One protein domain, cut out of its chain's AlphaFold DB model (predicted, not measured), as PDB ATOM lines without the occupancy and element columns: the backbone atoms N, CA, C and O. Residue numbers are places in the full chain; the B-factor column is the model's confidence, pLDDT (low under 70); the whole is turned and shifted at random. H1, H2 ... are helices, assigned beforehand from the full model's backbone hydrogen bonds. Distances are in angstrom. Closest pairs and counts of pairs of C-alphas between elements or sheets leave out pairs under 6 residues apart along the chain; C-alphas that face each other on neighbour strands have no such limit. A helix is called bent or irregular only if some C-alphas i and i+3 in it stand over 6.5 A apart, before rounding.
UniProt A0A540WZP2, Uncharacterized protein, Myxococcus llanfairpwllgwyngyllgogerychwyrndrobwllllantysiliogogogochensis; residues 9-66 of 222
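What this domain is: This is residues 9 to 66 of the 222 residues of an uncharacterized protein of Myxococcus llanfairpwllgwyngyllgogerychwyrndrobwllllantysiliogogogochensis (UniProt A0A540WZP2). Two long helices form an open U: H1 runs out, a tight link turns the chain, and the longer H2 folds back beside it with a gap between them. The printed part has 58 residues with two named helices, H1 then H2, and no named strand; the class is all helix. The whole is loose, with a radius of gyration of the C-alphas of 14.8 A, and spans 48 by 22 by 11 A.

Where its parts are: H1, residues 9 to 31, begins at C-alpha 9 (-41.160, 17.432, 106.583) and is 33.9 A long. H2, residues 37 to 66, is 45.5 A long and ends at C-alpha 66 (-48.778, 13.484, 88.775).

How they stand to each other: H1 and H2 are apart, with no C-alpha of the one within 8 A of the other. O i to N i+4 pairs are within hydrogen-bond range in 18 of 19 cases in H1 and 22 of 26 in H2. H2 is neither bent nor irregular, but only just: C-alphas 50 and 53 are 6.2 A apart.

The domain as a whole: The C-alphas of Lys 34 and Ser 66, the two farthest apart, are 48.0 A apart. The printed part has no cut. Mean pLDDT of the printed part is 76.2; residues 9, 34 to 37, 39 and 63 to 66 are under 70.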
ATOM      1  N   VAL A   9     -42.193  16.379 106.583       68.75
ATOM      2  CA  VAL A   9     -41.160  17.432 106.583       68.75
ATOM      3  C   VAL A   9     -40.087  17.150 107.637       68.75
ATOM      4  O   VAL A   9     -38.894  17.270 107.345       68.75
ATOM      5  N   LEU A  10     -40.488  16.700 108.829       72.31
ATOM      6  CA  LEU A  10     -39.548  16.345 109.896       72.31
ATOM      7  C   LEU A  10     -38.694  15.122 109.524       72.31
ATOM      8  O   LEU A  10     -37.477  15.143 109.718       72.31
ATOM      9  N   PHE A  11     -39.293  14.100 108.903       72.81
ATOM     10  CA  PHE A  11     -38.548  12.932 108.419       72.81
ATOM     11  C   PHE A  11     -37.565  13.283 107.294       72.81
ATOM     12  O   PHE A  11     -36.428  12.809 107.300       72.81
ATOM     13  N   GLY A  12     -37.959  14.154 106.357       72.25
ATOM     14  CA  GLY A  12     -37.077  14.604 105.277       72.25
ATOM     15  C   GLY A  12     -35.847  15.374 105.775       72.25
ATOM     16  O   GLY A  12     -34.757  15.220 105.220       72.25
ATOM     17  N   GLY A  13     -36.000  16.169 106.840       74.06
ATOM     18  CA  GLY A  13     -34.893  16.889 107.477       74.06
ATOM     19  C   GLY A  13     -33.916  15.963 108.206       74.06
ATOM     20  O   GLY A  13     -32.704  16.049 107.994       74.06
ATOM     21  N   ALA A  14     -34.439  15.030 109.007       75.19
ATOM     22  CA  ALA A  14     -33.625  14.077 109.763       75.19
ATOM     23  C   ALA A  14     -32.797  13.156 108.849       75.19
ATOM     24  O   ALA A  14     -31.627  12.895 109.125       75.19
ATOM     25  N   LEU A  15     -33.363  12.725 107.716       77.81
ATOM     26  CA  LEU A  15     -32.671  11.845 106.772       77.81
ATOM     27  C   LEU A  15     -31.457  12.525 106.115       77.81
ATOM     28  O   LEU A  15     -30.419  11.891 105.918       77.81
ATOM     29  N   LYS A  16     -31.554  13.828 105.816       74.62
ATOM     30  CA  LYS A  16     -30.435  14.600 105.252       74.62
ATOM     31  C   LYS A  16     -29.277  14.707 106.237       74.62
ATOM     32  O   LYS A  16     -28.140  14.431 105.858       74.62
ATOM     33  N   LEU A  17     -29.569  15.038 107.495       77.06
ATOM     34  CA  LEU A  17     -28.554  15.104 108.549       77.06
ATOM     35  C   LEU A  17     -27.902  13.738 108.786       77.06
ATOM     36  O   LEU A  17     -26.682  13.657 108.931       77.06
ATOM     37  N   TRP A  18     -28.685  12.658 108.732       79.38
ATOM     38  CA  TRP A  18     -28.155  11.307 108.894       79.38
ATOM     39  C   TRP A  18     -27.245  10.884 107.733       79.38
ATOM     40  O   TRP A  18     -26.174  10.321 107.964       79.38
ATOM     41  N   SER A  19     -27.609  11.223 106.492       78.19
ATOM     42  CA  SER A  19     -26.759  10.961 105.323       78.19
ATOM     43  C   SER A  19     -25.439  11.743 105.369       78.19
ATOM     44  O   SER A  19     -24.382  11.182 105.084       78.19
ATOM     45  N   ALA A  20     -25.472  13.007 105.808       79.94
ATOM     46  CA  ALA A  20     -24.275  13.833 105.949       79.94
ATOM     47  C   ALA A  20     -23.327  13.281 107.025       79.94
ATOM     48  O   ALA A  20     -22.115  13.237 106.814       79.94
ATOM     49  N   PHE A  21     -23.875  12.793 108.143       83.62
ATOM     50  CA  PHE A  21     -23.088  12.173 109.208       83.62
ATOM     51  C   PHE A  21     -22.307  10.946 108.715       83.62
ATOM     52  O   PHE A  21     -21.119  10.816 109.004       83.62
ATOM     53  N   TRP A  22     -22.934  10.080 107.912       82.75
ATOM     54  CA  TRP A  22     -22.268   8.900 107.349       82.75
ATOM     55  C   TRP A  22     -21.148   9.249 106.369       82.75
ATOM     56  O   TRP A  22     -20.095   8.616 106.407       82.75
ATOM     57  N   VAL A  23     -21.333  10.273 105.531       81.62
ATOM     58  CA  VAL A  23     -20.279  10.740 104.616       81.62
ATOM     59  C   VAL A  23     -19.073  11.260 105.401       81.62
ATOM     60  O   VAL A  23     -17.938  10.914 105.078       81.62
ATOM     61  N   ILE A  24     -19.303  12.034 106.467       81.75
ATOM     62  CA  ILE A  24     -18.229  12.539 107.334       81.75
ATOM     63  C   ILE A  24     -17.514  11.380 108.040       81.75
ATOM     64  O   ILE A  24     -16.287  11.327 108.025       81.75
ATOM     65  N   ALA A  25     -18.252  10.420 108.605       79.81
ATOM     66  CA  ALA A  25     -17.664   9.249 109.254       79.81
ATOM     67  C   ALA A  25     -16.806   8.418 108.282       79.81
ATOM     68  O   ALA A  25     -15.715   7.973 108.642       79.81
ATOM     69  N   LEU A  26     -17.256   8.263 107.032       77.94
ATOM     70  CA  LEU A  26     -16.512   7.560 105.987       77.94
ATOM     71  C   LEU A  26     -15.237   8.319 105.577       77.94
ATOM     72  O   LEU A  26     -14.187   7.700 105.406       77.94
ATOM     73  N   LEU A  27     -15.299   9.652 105.475       81.25
ATOM     74  CA  LEU A  27     -14.133  10.503 105.201       81.25
ATOM     75  C   LEU A  27     -13.096  10.435 106.329       81.25
ATOM     76  O   LEU A  27     -11.904  10.299 106.054       81.25
ATOM     77  N   VAL A  28     -13.535  10.463 107.591       82.44
ATOM     78  CA  VAL A  28     -12.654  10.307 108.761       82.44
ATOM     79  C   VAL A  28     -12.013   8.917 108.770       82.44
ATOM     80  O   VAL A  28     -10.801   8.799 108.950       82.44
ATOM     81  N   ALA A  29     -12.783   7.860 108.496       76.38
ATOM     82  CA  ALA A  29     -12.253   6.501 108.395       76.38
ATOM     83  C   ALA A  29     -11.215   6.357 107.264       76.38
ATOM     84  O   ALA A  29     -10.197   5.685 107.445       76.38
ATOM     85  N   HIS A  30     -11.427   7.024 106.124       75.50
ATOM     86  CA  HIS A  30     -10.468   7.049 105.018       75.50
ATOM     87  C   HIS A  30      -9.181   7.808 105.385       75.50
ATOM     88  O   HIS A  30      -8.086   7.358 105.048       75.50
ATOM     89  N   ALA A  31      -9.289   8.930 106.103       80.69
ATOM     90  CA  ALA A  31      -8.137   9.725 106.534       80.69
ATOM     91  C   ALA A  31      -7.208   8.963 107.498       80.69
ATOM     92  O   ALA A  31      -6.000   9.182 107.495       80.69
ATOM     93  N   HIS A  32      -7.747   8.025 108.282       81.50
ATOM     94  CA  HIS A  32      -6.970   7.233 109.238       81.50
ATOM     95  C   HIS A  32      -6.290   5.979 108.652       81.50
ATOM     96  O   HIS A  32      -5.651   5.237 109.398       81.50
ATOM     97  N   GLY A  33      -6.385   5.730 107.337       71.19
ATOM     98  CA  GLY A  33      -5.513   4.797 106.599       71.19
ATOM     99  C   GLY A  33      -5.583   3.307 106.977       71.19
ATOM    100  O   GLY A  33      -4.868   2.497 106.393       71.19
ATOM    101  N   LYS A  34      -6.442   2.907 107.922       60.47
ATOM    102  CA  LYS A  34      -6.604   1.518 108.383       60.47
ATOM    103  C   LYS A  34      -7.912   0.920 107.876       60.47
ATOM    104  O   LYS A  34      -8.813   0.634 108.656       60.47
ATOM    105  N   ILE A  35      -8.027   0.723 106.566       56.75
ATOM    106  CA  ILE A  35      -9.163  -0.011 105.995       56.75
ATOM    107  C   ILE A  35      -8.641  -1.339 105.455       56.75
ATOM    108  O   ILE A  35      -8.070  -1.404 104.367       56.75
ATOM    109  N   GLN A  36      -8.831  -2.391 106.253       67.81
ATOM    110  CA  GLN A  36      -8.611  -3.783 105.863       67.81
ATOM    111  C   GLN A  36      -9.443  -4.089 104.602       67.81
ATOM    112  O   GLN A  36     -10.597  -3.673 104.511       67.81
ATOM    113  N   GLU A  37      -8.886  -4.818 103.631       69.44
ATOM    114  CA  GLU A  37      -9.546  -5.125 102.348       69.44
ATOM    115  C   GLU A  37     -11.004  -5.634 102.427       69.44
ATOM    116  O   GLU A  37     -11.802  -5.180 101.601       69.44
ATOM    117  N   PRO A  38     -11.438  -6.451 103.417       71.50
ATOM    118  CA  PRO A  38     -12.849  -6.849 103.507       71.50
ATOM    119  C   PRO A  38     -13.800  -5.684 103.830       71.50
ATOM    120  O   PRO A  38     -14.957  -5.695 103.407       71.50
ATOM    121  N   ALA A  39     -13.333  -4.639 104.520       67.69
ATOM    122  CA  ALA A  39     -14.171  -3.499 104.888       67.69
ATOM    123  C   ALA A  39     -14.572  -2.646 103.672       67.69
ATOM    124  O   ALA A  39     -15.628  -2.014 103.686       67.69
ATOM    125  N   LYS A  40     -13.783  -2.673 102.589       71.75
ATOM    126  CA  LYS A  40     -14.103  -1.951 101.347       71.75
ATOM    127  C   LYS A  40     -15.305  -2.567 100.628       71.75
ATOM    128  O   LYS A  40     -16.173  -1.832 100.163       71.75
ATOM    129  N   MET A  41     -15.394  -3.901 100.589       76.81
ATOM    130  CA  MET A  41     -16.540  -4.592  99.985       76.81
ATOM    131  C   MET A  41     -17.817  -4.385 100.798       76.81
ATOM    132  O   MET A  41     -18.868  -4.113 100.222       76.81
ATOM    133  N   VAL A  42     -17.725  -4.434 102.132       78.25
ATOM    134  CA  VAL A  42     -18.882  -4.197 103.011       78.25
ATOM    135  C   VAL A  42     -19.375  -2.752 102.898       78.25
ATOM    136  O   VAL A  42     -20.582  -2.535 102.798       78.25
ATOM    137  N   ALA A  43     -18.469  -1.770 102.834       77.69
ATOM    138  CA  ALA A  43     -18.831  -0.366 102.641       77.69
ATOM    139  C   ALA A  43     -19.501  -0.117 101.276       77.69
ATOM    140  O   ALA A  43     -20.491   0.611 101.200       77.69
ATOM    141  N   ALA A  44     -19.010  -0.755 100.208       78.44
ATOM    142  CA  ALA A  44     -19.613  -0.656  98.880       78.44
ATOM    143  C   ALA A  44     -21.026  -1.265  98.840       78.44
ATOM    144  O   ALA A  44     -21.957  -0.633  98.334       78.44
ATOM    145  N   LEU A  45     -21.214  -2.449  99.431       81.94
ATOM    146  CA  LEU A  45     -22.525  -3.102  99.545       81.94
ATOM    147  C   LEU A  45     -23.519  -2.265 100.360       81.94
ATOM    148  O   LEU A  45     -24.675  -2.125  99.960       81.94
ATOM    149  N   TRP A  46     -23.064  -1.652 101.454       81.25
ATOM    150  CA  TRP A  46     -23.882  -0.732 102.249       81.25
ATOM    151  C   TRP A  46     -24.276   0.526 101.470       81.25
ATOM    152  O   TRP A  46     -25.435   0.934 101.517       81.25
ATOM    153  N   GLY A  47     -23.349   1.106 100.704       82.12
ATOM    154  CA  GLY A  47     -23.640   2.244  99.832       82.12
ATOM    155  C   GLY A  47     -24.754   1.932  98.831       82.12
ATOM    156  O   GLY A  47     -25.703   2.705  98.702       82.12
ATOM    157  N   VAL A  48     -24.706   0.763  98.185       83.25
ATOM    158  CA  VAL A  48     -25.753   0.333  97.242       83.25
ATOM    159  C   VAL A  48     -27.089   0.099  97.956       83.25
ATOM    160  O   VAL A  48     -28.120   0.573  97.478       83.25
ATOM    161  N   MET A  49     -27.083  -0.565  99.116       82.06
ATOM    162  CA  MET A  49     -28.299  -0.841  99.896       82.06
ATOM    163  C   MET A  49     -29.005   0.427 100.394       82.06
ATOM    164  O   MET A  49     -30.223   0.410 100.527       82.06
ATOM    165  N   VAL A  50     -28.282   1.522 100.647       81.12
ATOM    166  CA  VAL A  50     -28.878   2.786 101.126       81.12
ATOM    167  C   VAL A  50     -29.256   3.720  99.973       81.12
ATOM    168  O   VAL A  50     -30.310   4.355 100.008       81.12
ATOM    169  N   VAL A  51     -28.430   3.802  98.927       81.81
ATOM    170  CA  VAL A  51     -28.653   4.742  97.816       81.81
ATOM    171  C   VAL A  51     -29.746   4.244  96.867       81.81
ATOM    172  O   VAL A  51     -30.572   5.042  96.415       81.81
ATOM    173  N   LEU A  52     -29.813   2.936  96.592       84.12
ATOM    174  CA  LEU A  52     -30.772   2.380  95.631       84.12
ATOM    175  C   LEU A  52     -32.245   2.581  96.055       84.12
ATOM    176  O   LEU A  52     -33.023   3.069  95.230       84.12
ATOM    177  N   PRO A  53     -32.662   2.308  97.312       80.25
ATOM    178  CA  PRO A  53     -34.038   2.550  97.749       80.25
ATOM    179  C   PRO A  53     -34.384   4.036  97.795       80.25
ATOM    180  O   PRO A  53     -35.529   4.402  97.546       80.25
ATOM    181  N   PHE A  54     -33.407   4.907  98.078       82.75
ATOM    182  CA  PHE A  54     -33.622   6.353  98.077       82.75
ATOM    183  C   PHE A  54     -33.904   6.879  96.663       82.75
ATOM    184  O   PHE A  54     -34.844   7.652  96.467       82.75
ATOM    185  N   LEU A  55     -33.149   6.413  95.664       83.19
ATOM    186  CA  LEU A  55     -33.389   6.751  94.259       83.19
ATOM    187  C   LEU A  55     -34.719   6.176  93.753       83.19
ATOM    188  O   LEU A  55     -35.476   6.897  93.099       83.19
ATOM    189  N   LEU A  56     -35.052   4.928  94.108       82.81
ATOM    190  CA  LEU A  56     -36.367   4.346  93.804       82.81
ATOM    191  C   LEU A  56     -37.499   5.134  94.470       82.81
ATOM    192  O   LEU A  56     -38.509   5.411  93.830       82.81
ATOM    193  N   GLY A  57     -37.320   5.543  95.727       83.12
ATOM    194  CA  GLY A  57     -38.277   6.357  96.469       83.12
ATOM    195  C   GLY A  57     -38.523   7.707  95.801       83.12
ATOM    196  O   GLY A  57     -39.675   8.085  95.608       83.12
ATOM    197  N   GLN A  58     -37.471   8.406  95.361       82.00
ATOM    198  CA  GLN A  58     -37.621   9.657  94.608       82.00
ATOM    199  C   GLN A  58     -38.301   9.454  93.252       82.00
ATOM    200  O   GLN A  58     -39.143  10.261  92.858       82.00
ATOM    201  N   PHE A  59     -37.973   8.372  92.544       80.88
ATOM    202  CA  PHE A  59     -38.574   8.061  91.250       80.88
ATOM    203  C   PHE A  59     -40.068   7.728  91.376       80.88
ATOM    204  O   PHE A  59     -40.892   8.273  90.637       80.88
ATOM    205  N   LEU A  60     -40.434   6.895  92.354       78.50
ATOM    206  CA  LEU A  60     -41.824   6.549  92.652       78.50
ATOM    207  C   LEU A  60     -42.602   7.749  93.198       78.50
ATOM    208  O   LEU A  60     -43.754   7.937  92.820       78.50
ATOM    209  N   TRP A  61     -41.977   8.616  94.000       78.25
ATOM    210  CA  TRP A  61     -42.590   9.867  94.454       78.25
ATOM    211  C   TRP A  61     -42.872  10.819  93.285       78.25
ATOM    212  O   TRP A  61     -43.949  11.415  93.207       78.25
ATOM    213  N   LYS A  62     -41.926  10.944  92.345       74.12
ATOM    214  CA  LYS A  62     -42.076  11.807  91.165       74.12
ATOM    215  C   LYS A  62     -43.171  11.302  90.222       74.12
ATOM    216  O   LYS A  62     -43.912  12.121  89.691       74.12
ATOM    217  N   LYS A  63     -43.322   9.981  90.058       67.69
ATOM    218  CA  LYS A  63     -44.446   9.394  89.305       67.69
ATOM    219  C   LYS A  63     -45.771   9.380  90.075       67.69
ATOM    220  O   LYS A  63     -46.823   9.440  89.452       67.69
ATOM    221  N   GLY A  64     -45.741   9.311  91.404       59.28
ATOM    222  CA  GLY A  64     -46.943   9.236  92.239       59.28
ATOM    223  C   GLY A  64     -47.703  10.558  92.353       59.28
ATOM    224  O   GLY A  64     -48.929  10.549  92.423       59.28
ATOM    225  N   ARG A  65     -47.009  11.706  92.312       55.72
ATOM    226  CA  ARG A  65     -47.671  13.019  92.430       55.72
ATOM    227  C   ARG A  65     -48.460  13.444  91.195       55.72
ATOM    228  O   ARG A  65     -49.487  14.088  91.364       55.72
ATOM    229  N   SER A  66     -48.057  13.054  89.983       55.38
ATOM    230  CA  SER A  66     -48.778  13.484  88.775       55.38
ATOM    231  C   SER A  66     -50.140  12.804  88.603       55.38
ATOM    232  O   SER A  66     -50.983  13.340  87.904       55.38
TER     233      SER A  66